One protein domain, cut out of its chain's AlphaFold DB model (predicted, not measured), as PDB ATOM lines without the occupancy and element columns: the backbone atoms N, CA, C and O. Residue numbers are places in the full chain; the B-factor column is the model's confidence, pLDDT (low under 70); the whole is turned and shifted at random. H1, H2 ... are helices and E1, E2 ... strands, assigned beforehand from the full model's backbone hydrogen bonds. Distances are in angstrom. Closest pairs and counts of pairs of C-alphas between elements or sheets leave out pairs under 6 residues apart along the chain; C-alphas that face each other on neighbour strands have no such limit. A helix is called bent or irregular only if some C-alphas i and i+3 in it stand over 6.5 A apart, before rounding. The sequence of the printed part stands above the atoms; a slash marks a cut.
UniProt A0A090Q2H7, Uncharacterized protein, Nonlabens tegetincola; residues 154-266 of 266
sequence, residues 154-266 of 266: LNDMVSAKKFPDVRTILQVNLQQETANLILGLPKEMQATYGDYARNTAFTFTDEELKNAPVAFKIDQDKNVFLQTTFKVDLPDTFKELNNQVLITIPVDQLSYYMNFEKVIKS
ATOM      1  N   LEU A 154     177.914 199.304 159.310       92.94
ATOM      2  CA  LEU A 154     177.261 200.572 159.641       92.94
ATOM      3  C   LEU A 154     175.934 200.373 160.396       92.94
ATOM      4  O   LEU A 154     175.717 200.973 161.448       92.94
ATOM      5  N   ASN A 155     175.072 199.483 159.898       92.44
ATOM      6  CA  ASN A 155     173.748 199.246 160.475       92.44
ATOM      7  C   ASN A 155     173.778 198.664 161.897       92.44
ATOM      8  O   ASN A 155     172.804 198.812 162.628       92.44
ATOM      9  N   ASP A 156     174.885 198.049 162.325       91.31
ATOM     10  CA  ASP A 156     175.023 197.538 163.696       91.31
ATOM     11  C   ASP A 156     175.063 198.660 164.749       91.31
ATOM     12  O   ASP A 156     174.888 198.387 165.947       91.31
ATOM     13  N   MET A 157     175.310 199.893 164.295       91.94
ATOM     14  CA  MET A 157     175.494 201.097 165.103       91.94
ATOM     15  C   MET A 157     174.368 202.115 164.916       91.94
ATOM     16  O   MET A 157     174.249 203.031 165.717       91.94
ATOM     17  N   VAL A 158     173.529 202.001 163.886       92.69
ATOM     18  CA  VAL A 158     172.444 202.968 163.664       92.69
ATOM     19  C   VAL A 158     171.383 202.824 164.755       92.69
ATOM     20  O   VAL A 158     170.828 201.744 164.968       92.69
ATOM     21  N   SER A 159     171.069 203.926 165.437       91.44
ATOM     22  CA  SER A 159     170.046 203.941 166.483       91.44
ATOM     23  C   SER A 159     168.650 203.681 165.909       91.44
ATOM     24  O   SER A 159     168.341 203.992 164.753       91.44
ATOM     25  N   ALA A 160     167.761 203.129 166.736       87.31
ATOM     26  CA  ALA A 160     166.397 202.818 166.323       87.31
ATOM     27  C   ALA A 160     165.698 204.054 165.727       87.31
ATOM     28  O   ALA A 160     165.718 205.137 166.308       87.31
ATOM     29  N   LYS A 161     165.052 203.878 164.565       91.62
ATOM     30  CA  LYS A 161     164.349 204.931 163.803       91.62
ATOM     31  C   LYS A 161     165.236 206.067 163.256       91.62
ATOM     32  O   LYS A 161     164.693 206.974 162.638       91.62
ATOM     33  N   LYS A 162     166.566 206.013 163.416       95.88
ATOM     34  CA  LYS A 162     167.512 207.029 162.903       95.88
ATOM     35  C   LYS A 162     168.103 206.708 161.532       95.88
ATOM     36  O   LYS A 162     168.817 207.527 160.966       95.88
ATOM     37  N   PHE A 163     167.772 205.550 160.962       94.81
ATOM     38  CA  PHE A 163     168.260 205.142 159.644       94.81
ATOM     39  C   PHE A 163     168.002 206.175 158.525       94.81
ATOM     40  O   PHE A 163     168.940 206.455 157.781       94.81
ATOM     41  N   PRO A 164     166.815 206.814 158.415       95.50
ATOM     42  CA  PRO A 164     166.592 207.854 157.405       95.50
ATOM     43  C   PRO A 164     167.485 209.094 157.587       95.50
ATOM     44  O   PRO A 164     167.908 209.692 156.596       95.50
ATOM     45  N   ASP A 165     167.796 209.455 158.835       96.69
ATOM     46  CA  ASP A 165     168.668 210.590 159.157       96.69
ATOM     47  C   ASP A 165     170.114 210.276 158.750       96.69
ATOM     48  O   ASP A 165     170.732 211.043 158.015       96.69
ATOM     49  N   VAL A 166     170.623 209.098 159.140       96.25
ATOM     50  CA  VAL A 166     171.967 208.620 158.760       96.25
ATOM     51  C   VAL A 166     172.108 208.532 157.243       96.25
ATOM     52  O   VAL A 166     173.114 208.979 156.695       96.25
ATOM     53  N   ARG A 167     171.080 208.022 156.550       96.69
ATOM     54  CA  ARG A 167     171.037 208.008 155.083       96.69
ATOM     55  C   ARG A 167     171.200 209.409 154.514       96.69
ATOM     56  O   ARG A 167     172.035 209.607 153.644       96.69
ATOM     57  N   THR A 168     170.430 210.372 155.011       96.44
ATOM     58  CA  THR A 168     170.475 211.758 154.525       96.44
ATOM     59  C   THR A 168     171.852 212.382 154.752       96.44
ATOM     60  O   THR A 168     172.410 212.975 153.833       96.44
ATOM     61  N   ILE A 169     172.435 212.190 155.938       96.62
ATOM     62  CA  ILE A 169     173.778 212.684 156.271       96.62
ATOM     63  C   ILE A 169     174.820 212.103 155.309       96.62
ATOM     64  O   ILE A 169     175.588 212.852 154.704       96.62
ATOM     65  N   LEU A 170     174.835 210.781 155.123       97.06
ATOM     66  CA  LEU A 170     175.797 210.127 154.234       97.06
ATOM     67  C   LEU A 170     175.562 210.478 152.763       97.06
ATOM     68  O   LEU A 170     176.521 210.602 152.013       97.06
ATOM     69  N   GLN A 171     174.319 210.709 152.352       96.00
ATOM     70  CA  GLN A 171     173.975 211.109 150.992       96.00
ATOM     71  C   GLN A 171     174.501 212.514 150.651       96.00
ATOM     72  O   GLN A 171     175.006 212.734 149.550       96.00
ATOM     73  N   VAL A 172     174.430 213.452 151.602       95.81
ATOM     74  CA  VAL A 172     175.017 214.796 151.457       95.81
ATOM     75  C   VAL A 172     176.542 214.716 151.403       95.81
ATOM     76  O   VAL A 172     177.158 215.319 150.525       95.81
ATOM     77  N   ASN A 173     177.152 213.927 152.292       97.12
ATOM     78  CA  ASN A 173     178.602 213.739 152.290       97.12
ATOM     79  C   ASN A 173     179.086 213.039 151.011       97.12
ATOM     80  O   ASN A 173     180.108 213.434 150.469       97.12
ATOM     81  N   LEU A 174     178.341 212.070 150.467       96.81
ATOM     82  CA  LEU A 174     178.684 211.432 149.193       96.81
ATOM     83  C   LEU A 174     178.790 212.460 148.066       96.81
ATOM     84  O   LEU A 174     179.735 212.409 147.281       96.81
ATOM     85  N   GLN A 175     177.839 213.394 147.986       95.62
ATOM     86  CA  GLN A 175     177.846 214.428 146.954       95.62
ATOM     87  C   GLN A 175     179.083 215.328 147.081       95.62
ATOM     88  O   GLN A 175     179.744 215.610 146.081       95.62
ATOM     89  N   GLN A 176     179.413 215.739 148.309       95.12
ATOM     90  CA  GLN A 176     180.599 216.543 148.605       95.12
ATOM     91  C   GLN A 176     181.887 215.793 148.233       95.12
ATOM     92  O   GLN A 176     182.724 216.325 147.506       95.12
ATOM     93  N   GLU A 177     182.037 214.549 148.687       96.25
ATOM     94  CA  GLU A 177     183.262 213.773 148.475       96.25
ATOM     95  C   GLU A 177     183.439 213.334 147.024       96.25
ATOM     96  O   GLU A 177     184.558 213.292 146.520       96.25
ATOM     97  N   THR A 178     182.340 213.091 146.308       95.38
ATOM     98  CA  THR A 178     182.407 212.851 144.865       95.38
ATOM     99  C   THR A 178     182.861 214.118 144.143       95.38
ATOM    100  O   THR A 178     183.772 214.060 143.325       95.38
ATOM    101  N   ALA A 179     182.326 215.293 144.495       93.81
ATOM    102  CA  ALA A 179     182.791 216.553 143.916       93.81
ATOM    103  C   ALA A 179     184.292 216.801 144.171       93.81
ATOM    104  O   ALA A 179     184.981 217.309 143.287       93.81
ATOM    105  N   ASN A 180     184.818 216.382 145.328       94.75
ATOM    106  CA  ASN A 180     186.238 216.499 145.673       94.75
ATOM    107  C   ASN A 180     187.169 215.638 144.801       94.75
ATOM    108  O   ASN A 180     188.366 215.931 144.739       94.75
ATOM    109  N   LEU A 181     186.659 214.637 144.070       93.56
ATOM    110  CA  LEU A 181     187.481 213.856 143.136       93.56
ATOM    111  C   LEU A 181     188.079 214.719 142.011       93.56
ATOM    112  O   LEU A 181     189.088 214.338 141.422       93.56
ATOM    113  N   ILE A 182     187.519 215.913 141.765       92.88
ATOM    114  CA  ILE A 182     188.071 216.925 140.853       92.88
ATOM    115  C   ILE A 182     189.551 217.232 141.126       92.88
ATOM    116  O   ILE A 182     190.301 217.529 140.199       92.88
ATOM    117  N   LEU A 183     189.985 217.135 142.387       90.75
ATOM    118  CA  LEU A 183     191.359 217.416 142.802       90.75
ATOM    119  C   LEU A 183     192.358 216.385 142.261       90.75
ATOM    120  O   LEU A 183     193.539 216.695 142.144       90.75
ATOM    121  N   GLY A 184     191.887 215.186 141.906       86.88
ATOM    122  CA  GLY A 184     192.690 214.144 141.266       86.88
ATOM    123  C   GLY A 184     192.824 214.298 139.748       86.88
ATOM    124  O   GLY A 184     193.474 213.467 139.121       86.88
ATOM    125  N   LEU A 185     192.206 215.322 139.142       90.50
ATOM    126  CA  LEU A 185     192.220 215.531 137.694       90.50
ATOM    127  C   LEU A 185     193.224 216.607 137.249       90.50
ATOM    128  O   LEU A 185     193.387 217.624 137.935       90.50
ATOM    129  N   PRO A 186     193.800 216.460 136.038       92.38
ATOM    130  CA  PRO A 186     194.495 217.544 135.348       92.38
ATOM    131  C   PRO A 186     193.618 218.796 135.226       92.38
ATOM    132  O   PRO A 186     192.401 218.691 135.046       92.38
ATOM    133  N   LYS A 187     194.225 219.988 135.297       92.75
ATOM    134  CA  LYS A 187     193.505 221.277 135.352       92.75
ATOM    135  C   LYS A 187     192.527 221.468 134.191       92.75
ATOM    136  O   LYS A 187     191.440 222.002 134.384       92.75
ATOM    137  N   GLU A 188     192.893 221.006 133.004       93.56
ATOM    138  CA  GLU A 188     192.089 221.057 131.785       93.56
ATOM    139  C   GLU A 188     190.807 220.207 131.857       93.56
ATOM    140  O   GLU A 188     189.823 220.534 131.200       93.56
ATOM    141  N   MET A 189     190.781 219.166 132.695       94.31
ATOM    142  CA  MET A 189     189.620 218.288 132.892       94.31
ATOM    143  C   MET A 189     188.725 218.731 134.056       94.31
ATOM    144  O   MET A 189     187.569 218.309 134.138       94.31
ATOM    145  N   GLN A 190     189.228 219.591 134.949       94.56
ATOM    146  CA  GLN A 190     188.517 219.992 136.165       94.56
ATOM    147  C   GLN A 190     187.209 220.733 135.867       94.56
ATOM    148  O   GLN A 190     186.200 220.453 136.508       94.56
ATOM    149  N   ALA A 191     187.182 221.628 134.873       95.12
ATOM    150  CA  ALA A 191     185.956 222.347 134.508       95.12
ATOM    151  C   ALA A 191     184.843 221.380 134.063       95.12
ATOM    152  O   ALA A 191     183.735 221.417 134.600       95.12
ATOM    153  N   THR A 192     185.177 220.451 133.162       95.56
ATOM    154  CA  THR A 192     184.266 219.414 132.659       95.56
ATOM    155  C   THR A 192     183.743 218.525 133.785       95.56
ATOM    156  O   THR A 192     182.543 218.261 133.864       95.56
ATOM    157  N   TYR A 193     184.621 218.084 134.690       96.56
ATOM    158  CA  TYR A 193     184.207 217.289 135.845       96.56
ATOM    159  C   TYR A 193     183.322 218.084 136.805       96.56
ATOM    160  O   TYR A 193     182.307 217.580 137.276       96.56
ATOM    161  N   GLY A 194     183.671 219.343 137.072       95.12
ATOM    162  CA  GLY A 194     182.903 220.217 137.949       95.12
ATOM    163  C   GLY A 194     181.481 220.460 137.442       95.12
ATOM    164  O   GLY A 194     180.564 220.554 138.255       95.12
ATOM    165  N   ASP A 195     181.281 220.552 136.126       95.75
ATOM    166  CA  ASP A 195     179.946 220.624 135.523       95.75
ATOM    167  C   ASP A 195     179.207 219.280 135.619       95.75
ATOM    168  O   ASP A 195     178.036 219.256 135.999       95.75
ATOM    169  N   TYR A 196     179.880 218.157 135.348       96.25
ATOM    170  CA  TYR A 196     179.299 216.819 135.509       96.25
ATOM    171  C   TYR A 196     178.826 216.567 136.951       96.25
ATOM    172  O   TYR A 196     177.664 216.222 137.167       96.25
ATOM    173  N   ALA A 197     179.687 216.803 137.943       94.88
ATOM    174  CA  ALA A 197     179.389 216.563 139.352       94.88
ATOM    175  C   ALA A 197     178.269 217.471 139.887       94.88
ATOM    176  O   ALA A 197     177.472 217.038 140.715       94.88
ATOM    177  N   ARG A 198     178.160 218.715 139.394       93.50
ATOM    178  CA  ARG A 198     177.062 219.634 139.753       93.50
ATOM    179  C   ARG A 198     175.704 219.196 139.202       93.50
ATOM    180  O   ARG A 198     174.688 219.482 139.826       93.50
ATOM    181  N   ASN A 199     175.690 218.526 138.051       94.31
ATOM    182  CA  ASN A 199     174.466 218.094 137.373       94.31
ATOM    183  C   ASN A 199     174.124 216.614 137.608       94.31
ATOM    184  O   ASN A 199     173.136 216.124 137.064       94.31
ATOM    185  N   THR A 200     174.916 215.904 138.414       94.69
ATOM    186  CA  THR A 200     174.722 214.480 138.704       94.69
ATOM    187  C   THR A 200     174.377 214.289 140.171       94.69
ATOM    188  O   THR A 200     175.107 214.735 141.056       94.69
ATOM    189  N   ALA A 201     173.268 213.598 140.428       93.50
ATOM    190  CA  ALA A 201     172.923 213.122 141.759       93.50
ATOM    191  C   ALA A 201     173.560 211.744 141.969       93.50
ATOM    192  O   ALA A 201     173.114 210.758 141.386       93.50
ATOM    193  N   PHE A 202     174.603 211.678 142.791       94.19
ATOM    194  CA  PHE A 202     175.190 210.402 143.199       94.19
ATOM    195  C   PHE A 202     174.353 209.826 144.328       94.19
ATOM    196  O   PHE A 202     173.980 210.571 145.224       94.19
ATOM    197  N   THR A 203     174.045 208.533 144.322       93.81
ATOM    198  CA  THR A 203     173.187 207.912 145.345       93.81
ATOM    199  C   THR A 203     173.646 206.504 145.681       93.81
ATOM    200  O   THR A 203     174.261 205.850 144.848       93.81
ATOM    201  N   PHE A 204     173.270 206.023 146.862       95.25
ATOM    202  CA  PHE A 204     173.341 204.611 147.238       95.25
ATOM    203  C   PHE A 204     171.958 204.116 147.673       95.25
ATOM    204  O   PHE A 204     171.083 204.879 148.089       95.25
ATOM    205  N   THR A 205     171.756 202.811 147.586       95.50
ATOM    206  CA  THR A 205     170.536 202.127 148.007       95.50
ATOM    207  C   THR A 205     170.508 201.896 149.518       95.50
ATOM    208  O   THR A 205     171.536 201.860 150.198       95.50
ATOM    209  N   ASP A 206     169.312 201.660 150.064       94.50
ATOM    210  CA  ASP A 206     169.159 201.269 151.470       94.50
ATOM    211  C   ASP A 206     169.905 199.959 151.790       94.50
ATOM    212  O   ASP A 206     170.362 199.772 152.917       94.50
ATOM    213  N   GLU A 207     170.035 199.047 150.822       95.00
ATOM    214  CA  GLU A 207     170.749 197.779 151.010       95.00
ATOM    215  C   GLU A 207     172.266 197.979 151.055       95.00
ATOM    216  O   GLU A 207     172.939 197.402 151.915       95.00
ATOM    217  N   GLU A 208     172.799 198.842 150.188       95.06
ATOM    218  CA  GLU A 208     174.201 199.265 150.251       95.06
ATOM    219  C   GLU A 208     174.498 199.943 151.585       95.06
ATOM    220  O   GLU A 208     175.471 199.585 152.241       95.06
ATOM    221  N   LEU A 209     173.622 200.839 152.047       95.00
ATOM    222  CA  LEU A 209     173.776 201.511 153.333       95.00
ATOM    223  C   LEU A 209     173.756 200.529 154.515       95.00
ATOM    224  O   LEU A 209     174.592 200.615 155.415       95.00
ATOM    225  N   LYS A 210     172.827 199.564 154.522       92.75
ATOM    226  CA  LYS A 210     172.734 198.557 155.595       92.75
ATOM    227  C   LYS A 210     173.989 197.698 155.696       92.75
ATOM    228  O   LYS A 210     174.396 197.316 156.795       92.75
ATOM    229  N   ASN A 211     174.587 197.385 154.551       93.44
ATOM    230  CA  ASN A 211     175.771 196.541 154.466       93.44
ATOM    231  C   ASN A 211     177.079 197.319 154.378       93.44
ATOM    232  O   ASN A 211     178.134 196.685 154.283       93.44
ATOM    233  N   ALA A 212     177.012 198.650 154.429       95.69
ATOM    234  CA  ALA A 212     178.155 199.510 154.216       95.69
ATOM    235  C   ALA A 212     179.274 199.134 155.198       95.69
ATOM    236  O   ALA A 212     179.041 199.037 156.417       95.69
ATOM    237  N   PRO A 213     180.488 198.868 154.684       96.06
ATOM    238  CA  PRO A 213     181.619 198.590 155.538       96.06
ATOM    239  C   PRO A 213     181.994 199.859 156.299       96.06
ATOM    240  O   PRO A 213     181.818 200.977 155.807       96.06
ATOM    241  N   VAL A 214     182.534 199.673 157.495       95.88
ATOM    242  CA  VAL A 214     183.009 200.775 158.325       95.88
ATOM    243  C   VAL A 214     184.453 200.544 158.729       95.88
ATOM    244  O   VAL A 214     184.866 199.401 158.930       95.88
ATOM    245  N   ALA A 215     185.198 201.636 158.835       95.69
ATOM    246  CA  ALA A 215     186.459 201.701 159.551       95.69
ATOM    247  C   ALA A 215     186.427 202.894 160.512       95.69
ATOM    248  O   ALA A 215     185.692 203.853 160.285       95.69
ATOM    249  N   PHE A 216     187.207 202.834 161.582       92.81
ATOM    250  CA  PHE A 216     187.410 203.942 162.499       92.81
ATOM    251  C   PHE A 216     188.850 204.389 162.396       92.81
ATOM    252  O   PHE A 216     189.753 203.605 162.670       92.81
ATOM    253  N   LYS A 217     189.039 205.652 162.028       91.06
ATOM    254  CA  LYS A 217     190.343 206.297 162.036       91.06
ATOM    255  C   LYS A 217     190.474 207.108 163.316       91.06
ATOM    256  O   LYS A 217     189.567 207.869 163.650       91.06
ATOM    257  N   ILE A 218     191.602 206.964 163.996       86.50
ATOM    258  CA  ILE A 218     191.983 207.802 165.134       86.50
ATOM    259  C   ILE A 218     193.118 208.717 164.666       86.50
ATOM    260  O   ILE A 218     194.083 208.236 164.070       86.50
ATOM    261  N   ASP A 219     192.979 210.029 164.852       83.75
ATOM    262  CA  ASP A 219     194.052 210.981 164.541       83.75
ATOM    263  C   ASP A 219     195.043 211.155 165.710       83.75
ATOM    264  O   ASP A 219     194.911 210.529 166.763       83.75
ATOM    265  N   GLN A 220     196.059 212.000 165.515       80.38
ATOM    266  CA  GLN A 220     197.093 212.268 166.527       80.38
ATOM    267  C   GLN A 220     196.524 212.908 167.803       80.38
ATOM    268  O   GLN A 220     197.039 212.675 168.896       80.38
ATOM    269  N   ASP A 221     195.430 213.658 167.670       83.81
ATOM    270  CA  ASP A 221     194.729 214.325 168.766       83.81
ATOM    271  C   ASP A 221     193.681 213.414 169.432       83.81
ATOM    272  O   ASP A 221     192.937 213.843 170.316       83.81
ATOM    273  N   LYS A 222     193.643 212.129 169.048       82.00
ATOM    274  CA  LYS A 222     192.690 211.106 169.508       82.00
ATOM    275  C   LYS A 222     191.235 211.389 169.129       82.00
ATOM    276  O   LYS A 222     190.329 210.783 169.704       82.00
ATOM    277  N   ASN A 223     190.990 212.246 168.142       85.38
ATOM    278  CA  ASN A 223     189.665 212.368 167.555       85.38
ATOM    279  C   ASN A 223     189.361 211.106 166.752       85.38
ATOM    280  O   ASN A 223     190.207 210.584 166.018       85.38
ATOM    281  N   VAL A 224     188.130 210.618 166.890       88.62
ATOM    282  CA  VAL A 224     187.684 209.396 166.225       88.62
ATOM    283  C   VAL A 224     186.759 209.748 165.072       88.62
ATOM    284  O   VAL A 224     185.773 210.468 165.237       88.62
ATOM    285  N   PHE A 225     187.059 209.195 163.903       93.44
ATOM    286  CA  PHE A 225     186.299 209.399 162.680       93.44
ATOM    287  C   PHE A 225     185.721 208.077 162.201       93.44
ATOM    288  O   PHE A 225     186.445 207.092 162.044       93.44
ATOM    289  N   LEU A 226     184.421 208.070 161.916       95.62
ATOM    290  CA  LEU A 226     183.780 206.996 161.178       95.62
ATOM    291  C   LEU A 226     184.101 207.163 159.694       95.62
ATOM    292  O   LEU A 226     183.857 208.219 159.109       95.62
ATOM    293  N   GLN A 227     184.590 206.095 159.078       97.06
ATOM    294  CA  GLN A 227     184.803 206.005 157.646       97.06
ATOM    295  C   GLN A 227     183.902 204.946 157.031       97.06
ATOM    296  O   GLN A 227     183.831 203.817 157.513       97.06
ATOM    297  N   THR A 228     183.240 205.293 155.934       97.44
ATOM    298  CA  THR A 228     182.490 204.349 155.100       97.44
ATOM    299  C   THR A 228     182.732 204.656 153.628       97.44
ATOM    300  O   THR A 228     183.259 205.715 153.292       97.44
ATOM    301  N   THR A 229     182.406 203.726 152.734       96.44
ATOM    302  CA  THR A 229     182.650 203.909 151.303       96.44
ATOM    303  C   THR A 229     181.476 203.447 150.469       96.44
ATOM    304  O   THR A 229     180.837 202.447 150.799       96.44
ATOM    305  N   PHE A 230     181.241 204.162 149.374       96.19
ATOM    306  CA  PHE A 230     180.269 203.799 148.356       96.19
ATOM    307  C   PHE A 230     180.921 203.864 146.978       96.19
ATOM    308  O   PHE A 230     181.721 204.762 146.700       96.19
ATOM    309  N   LYS A 231     180.573 202.906 146.116       94.19
ATOM    310  CA  LYS A 231     180.935 202.968 144.701       94.19
ATOM    311  C   LYS A 231     180.024 203.987 144.024       94.19
ATOM    312  O   LYS A 231     178.815 203.943 144.226       94.19
ATOM    313  N   VAL A 232     180.598 204.867 143.217       93.94
ATOM    314  CA  VAL A 232     179.840 205.742 142.316       93.94
ATOM    315  C   VAL A 232     180.161 205.384 140.874       93.94
ATOM    316  O   VAL A 232     181.293 205.023 140.550       93.94
ATOM    317  N   ASP A 233     179.173 205.483 139.997       90.75
ATOM    318  CA  ASP A 233     179.396 205.275 138.572       90.75
ATOM    319  C   ASP A 233     179.942 206.564 137.959       90.75
ATOM    320  O   ASP A 233     179.288 207.608 137.976       90.75
ATOM    321  N   LEU A 234     181.167 206.490 137.437       91.94
ATOM    322  CA  LEU A 234     181.818 207.588 136.733       91.94
ATOM    323  C   LEU A 234     181.866 207.275 135.230       91.94
ATOM    324  O   LEU A 234     182.117 206.127 134.864       91.94
ATOM    325  N   PRO A 235     181.670 208.274 134.352       92.12
ATOM    326  CA  PRO A 235     181.908 208.134 132.920       92.12
ATOM    327  C   PRO A 235     183.331 207.654 132.617       92.12
ATOM    328  O   PRO A 235     184.265 208.017 133.332       92.12
ATOM    329  N   ASP A 236     183.516 206.955 131.492       90.38
ATOM    330  CA  ASP A 236     184.829 206.461 131.039       90.38
ATOM    331  C   ASP A 236     185.899 207.559 130.979       90.38
ATOM    332  O   ASP A 236     187.070 207.315 131.270       90.38
ATOM    333  N   THR A 237     185.489 208.791 130.665       92.25
ATOM    334  CA  THR A 237     186.336 209.993 130.678       92.25
ATOM    335  C   THR A 237     187.040 210.225 132.022       92.25
ATOM    336  O   THR A 237     188.094 210.854 132.063       92.25
ATOM    337  N   PHE A 238     186.478 209.720 133.123       91.50
ATOM    338  CA  PHE A 238     186.975 209.878 134.488       91.50
ATOM    339  C   PHE A 238     187.329 208.541 135.155       91.50
ATOM    340  O   PHE A 238     187.460 208.489 136.376       91.50
ATOM    341  N   LYS A 239     187.505 207.461 134.379       85.25
ATOM    342  CA  LYS A 239     187.772 206.108 134.904       85.25
ATOM    343  C   LYS A 239     189.042 205.989 135.756       85.25
ATOM    344  O   LYS A 239     189.152 205.069 136.558       85.25
ATOM    345  N   GLU A 240     189.993 206.910 135.586       84.00
ATOM    346  CA  GLU A 240     191.226 206.959 136.384       84.00
ATOM    347  C   GLU A 240     190.999 207.509 137.802       84.00
ATOM    348  O   GLU A 240     191.884 207.407 138.648       84.00
ATOM    349  N   LEU A 241     189.832 208.098 138.087       89.69
ATOM    350  CA  LEU A 241     189.482 208.523 139.437       89.69
ATOM    351  C   LEU A 241     189.093 207.327 140.300       89.69
ATOM    352  O   LEU A 241     188.459 206.371 139.851       89.69
ATOM    353  N   ASN A 242     189.417 207.416 141.589       89.94
ATOM    354  CA  ASN A 242     188.960 206.432 142.554       89.94
ATOM    355  C   ASN A 242     187.448 206.577 142.780       89.94
ATOM    356  O   ASN A 242     186.995 207.448 143.520       89.94
ATOM    357  N   ASN A 243     186.677 205.695 142.148       89.88
ATOM    358  CA  ASN A 243     185.223 205.669 142.243       89.88
ATOM    359  C   ASN A 243     184.688 205.001 143.526       89.88
ATOM    360  O   ASN A 243     183.475 204.948 143.721       89.88
ATOM    361  N   GLN A 244     185.563 204.503 144.408       93.38
ATOM    362  CA  GLN A 244     185.216 204.112 145.777       93.38
ATOM    363  C   GLN A 244     185.322 205.336 146.687       93.38
ATOM    364  O   GLN A 244     186.332 205.554 147.367       93.38
ATOM    365  N   VAL A 245     184.273 206.155 146.684       94.88
ATOM    366  CA  VAL A 245     184.238 207.420 147.417       94.88
ATOM    367  C   VAL A 245     184.230 207.126 148.913       94.88
ATOM    368  O   VAL A 245     183.385 206.379 149.411       94.88
ATOM    369  N   LEU A 246     185.217 207.670 149.623       95.94
ATOM    370  CA  LEU A 246     185.370 207.544 151.068       95.94
ATOM    371  C   LEU A 246     184.677 208.720 151.754       95.94
ATOM    372  O   LEU A 246     185.071 209.863 151.563       95.94
ATOM    373  N   ILE A 247     183.702 208.430 152.604       97.12
ATOM    374  CA  ILE A 247     183.076 209.411 153.486       97.12
ATOM    375  C   ILE A 247     183.730 209.292 154.858       97.12
ATOM    376  O   ILE A 247     183.786 208.195 155.413       97.12
ATOM    377  N   THR A 248     184.207 210.412 155.403       96.12
ATOM    378  CA  THR A 248     184.818 210.491 156.737       96.12
ATOM    379  C   THR A 248     184.059 211.507 157.577       96.12
ATOM    380  O   THR A 248     184.015 212.678 157.221       96.12
ATOM    381  N   ILE A 249     183.473 211.076 158.696       96.19
ATOM    382  CA  ILE A 249     182.690 211.948 159.580       96.19
ATOM    383  C   ILE A 249     183.188 211.782 161.022       96.19
ATOM    384  O   ILE A 249     183.327 210.644 161.483       96.19
ATOM    385  N   PRO A 250     183.446 212.879 161.752       94.25
ATOM    386  CA  PRO A 250     183.710 212.830 163.188       94.25
ATOM    387  C   PRO A 250     182.598 212.099 163.962       94.25
ATOM    388  O   PRO A 250     181.407 212.302 163.723       94.25
ATOM    389  N   VAL A 251     182.975 211.213 164.887       91.81
ATOM    390  CA  VAL A 251     182.024 210.377 165.647       91.81
ATOM    391  C   VAL A 251     181.093 211.208 166.542       91.81
ATOM    392  O   VAL A 251     179.917 210.870 166.712       91.81
ATOM    393  N   ASP A 252     181.579 212.320 167.084       90.56
ATOM    394  CA  ASP A 252     180.805 213.261 167.902       90.56
ATOM    395  C   ASP A 252     179.599 213.838 167.137       90.56
ATOM    396  O   ASP A 252     178.490 213.888 167.673       90.56
ATOM    397  N   GLN A 253     179.763 214.145 165.847       93.81
ATOM    398  CA  GLN A 253     178.690 214.633 164.971       93.81
ATOM    399  C   GLN A 253     177.599 213.584 164.707       93.81
ATOM    400  O   GLN A 253     176.474 213.929 164.339       93.81
ATOM    401  N   LEU A 254     177.904 212.299 164.906       93.69
ATOM    402  CA  LEU A 254     176.986 211.184 164.662       93.69
ATOM    403  C   LEU A 254     176.379 210.596 165.940       93.69
ATOM    404  O   LEU A 254     175.464 209.778 165.851       93.69
ATOM    405  N   SER A 255     176.837 211.017 167.120       90.69
ATOM    406  CA  SER A 255     176.509 210.377 168.404       90.69
ATOM    407  C   SER A 255     175.016 210.414 168.765       90.69
ATOM    408  O   SER A 255     174.525 209.554 169.490       90.69
ATOM    409  N   TYR A 256     174.252 211.366 168.221       91.38
ATOM    410  CA  TYR A 256     172.792 211.391 168.376       91.38
ATOM    411  C   TYR A 256     172.064 210.354 167.490       91.38
ATOM    412  O   TYR A 256     170.967 209.893 167.817       91.38
ATOM    413  N   TYR A 257     172.663 209.975 166.359       93.94
ATOM    414  CA  TYR A 257     172.065 209.100 165.344       93.94
ATOM    415  C   TYR A 257     172.563 207.657 165.430       93.94
ATOM    416  O   TYR A 257     171.889 206.739 164.950       93.94
ATOM    417  N   MET A 258     173.736 207.456 166.025       93.06
ATOM    418  CA  MET A 258     174.443 206.187 166.053       93.06
ATOM    419  C   MET A 258     174.960 205.883 167.460       93.06
ATOM    420  O   MET A 258     175.469 206.759 168.151       93.06
ATOM    421  N   ASN A 259     174.836 204.622 167.870       89.56
ATOM    422  CA  ASN A 259     175.415 204.096 169.092       89.56
ATOM    423  C   ASN A 259     176.804 203.509 168.798       89.56
ATOM    424  O   ASN A 259     176.936 202.471 168.139       89.56
ATOM    425  N   PHE A 260     177.826 204.166 169.345       86.19
ATOM    426  CA  PHE A 260     179.220 203.757 169.238       86.19
ATOM    427  C   PHE A 260     179.721 202.926 170.425       86.19
ATOM    428  O   PHE A 260     180.854 202.478 170.360       86.19
ATOM    429  N   GLU A 261     178.916 202.621 171.448       75.56
ATOM    430  CA  GLU A 261     179.320 201.844 172.643       75.56
ATOM    431  C   GLU A 261     179.893 200.457 172.306       75.56
ATOM    432  O   GLU A 261     180.683 199.886 173.057       75.56
ATOM    433  N   LYS A 262     179.511 199.895 171.153       60.97
ATOM    434  CA  LYS A 262     180.058 198.628 170.637       60.97
ATOM    435  C   LYS A 262     181.486 198.748 170.085       60.97
ATOM    436  O   LYS A 262     182.082 197.725 169.759       60.97
ATOM    437  N   VAL A 263     181.989 199.970 169.926       62.47
ATOM    438  CA  VAL A 263     183.268 200.316 169.291       62.47
ATOM    439  C   VAL A 263     184.124 201.168 170.233       62.47
ATOM    440  O   VAL A 263     185.305 200.908 170.402       62.47
ATOM    441  N   ILE A 264     183.536 202.165 170.883       65.12
ATOM    442  CA  ILE A 264     184.180 203.076 171.822       65.12
ATOM    443  C   ILE A 264     183.359 202.991 173.107       65.12
ATOM    444  O   ILE A 264     182.235 203.488 173.150       65.12
ATOM    445  N   LYS A 265     183.878 202.322 174.140       57.38
ATOM    446  CA  LYS A 265     183.274 202.423 175.474       57.38
ATOM    447  C   LYS A 265     183.677 203.755 176.101       57.38
ATOM    448  O   LYS A 265     184.829 204.168 175.963       57.38
ATOM    449  N   SER A 266     182.717 204.410 176.748       44.41
ATOM    450  CA  SER A 266     182.958 205.514 177.677       44.41
ATOM    451  C   SER A 266     183.562 205.035 178.993       44.41
ATOM    452  O   SER A 266     183.329 203.862 179.375       44.41
TER     453      SER A 266
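What this domain is: This is residues 154 to 266 of the 266 residues of an uncharacterized protein of Nonlabens tegetincola (UniProt A0A090Q2H7). A small twisted sheet of three strands, E2 between E1 and E3, has the long helix H1 crossing one face, mainly over E3. Beyond E3, H2 folds back from the end of H1 as a helical hairpin and, with the long link of residues 232 to 243, makes one end of the long axis; H4 and the tail, residues 255 to 266, lie at the other end, and short H3 is beside the sheet. The printed part has 113 residues, with four named helices and three named strands in the order H1 H2 H3 E1 E2 E3 H4; the sheet is antiparallel and the class is mixed. The whole is only just compact, close to loose, with a radius of gyration of the C-alphas of 15.5 A, and only just flat, spanning 49 by 33 by 18 A.

How they stand to each other: The sheet is a meander, each strand the antiparallel neighbour of the one before: E1, residues 214 to 218, E2, residues 224 to 231, and E3, residues 244 to 250. It is only just strongly twisted, with C-alphas up to 4.0 A off its best plane. Hairpin E1 and E2 has N 217 and O 225 within hydrogen-bond range at 3.0 A; hairpin E2 and E3 has N 228 and O 247 at 3.0 A. H1, residues 163 to 184, is on one face, two layers in all, helix over sheet, at a height over the sheet of 7.4 A. It lies over E3 and, only just, over E2, with 3 C-alphas; on the local plane it runs only just across the strands, at 61 degrees to E3. The closest C-alphas of H1 and E3, those of Thr 178 and Val 245, are 6.3 A apart. H2, residues 187 to 199, is not on the sheet; H1 touches it with residues 178 to 183 alone, closest at the C-alphas of Ile 182 and Gln 190, 5.6 A, at a shallow tilt of 22 degrees, opposite ways. H3, residues 206 to 211, only grazes the sheet with residues 208 to 209. H4, residues 251 to 254, stands at the sheet's level, at a height of 2.3 A. Every O i to N i+4 pair is within hydrogen-bond range in H3, 15 of 18 in H1 and 7 of 9 in H2, while H4 is too short for one.

Where its parts are: E2 is 23.5 A long, E3 19.5 A and E1 13.3 A. H1 begins at C-alpha 163 (168.260, 205.142, 159.644) and is 31.9 A long. H2, 19.4 A, is only just irregular, with C-alphas 188 and 191 6.8 A apart. H3 is 8.7 A long; H4, 5.2 A, ends at C-alpha 254 (176.986, 211.184, 164.662).

The domain as a whole: The two C-alphas farthest apart, those of Glu 188 and Ser 266, are 49.3 A apart. The printed part has no cut, and the link E2 to E3 is long, at 12 residues. Mean pLDDT of the printed part is 91.4; residues 262 to 266 are under 70.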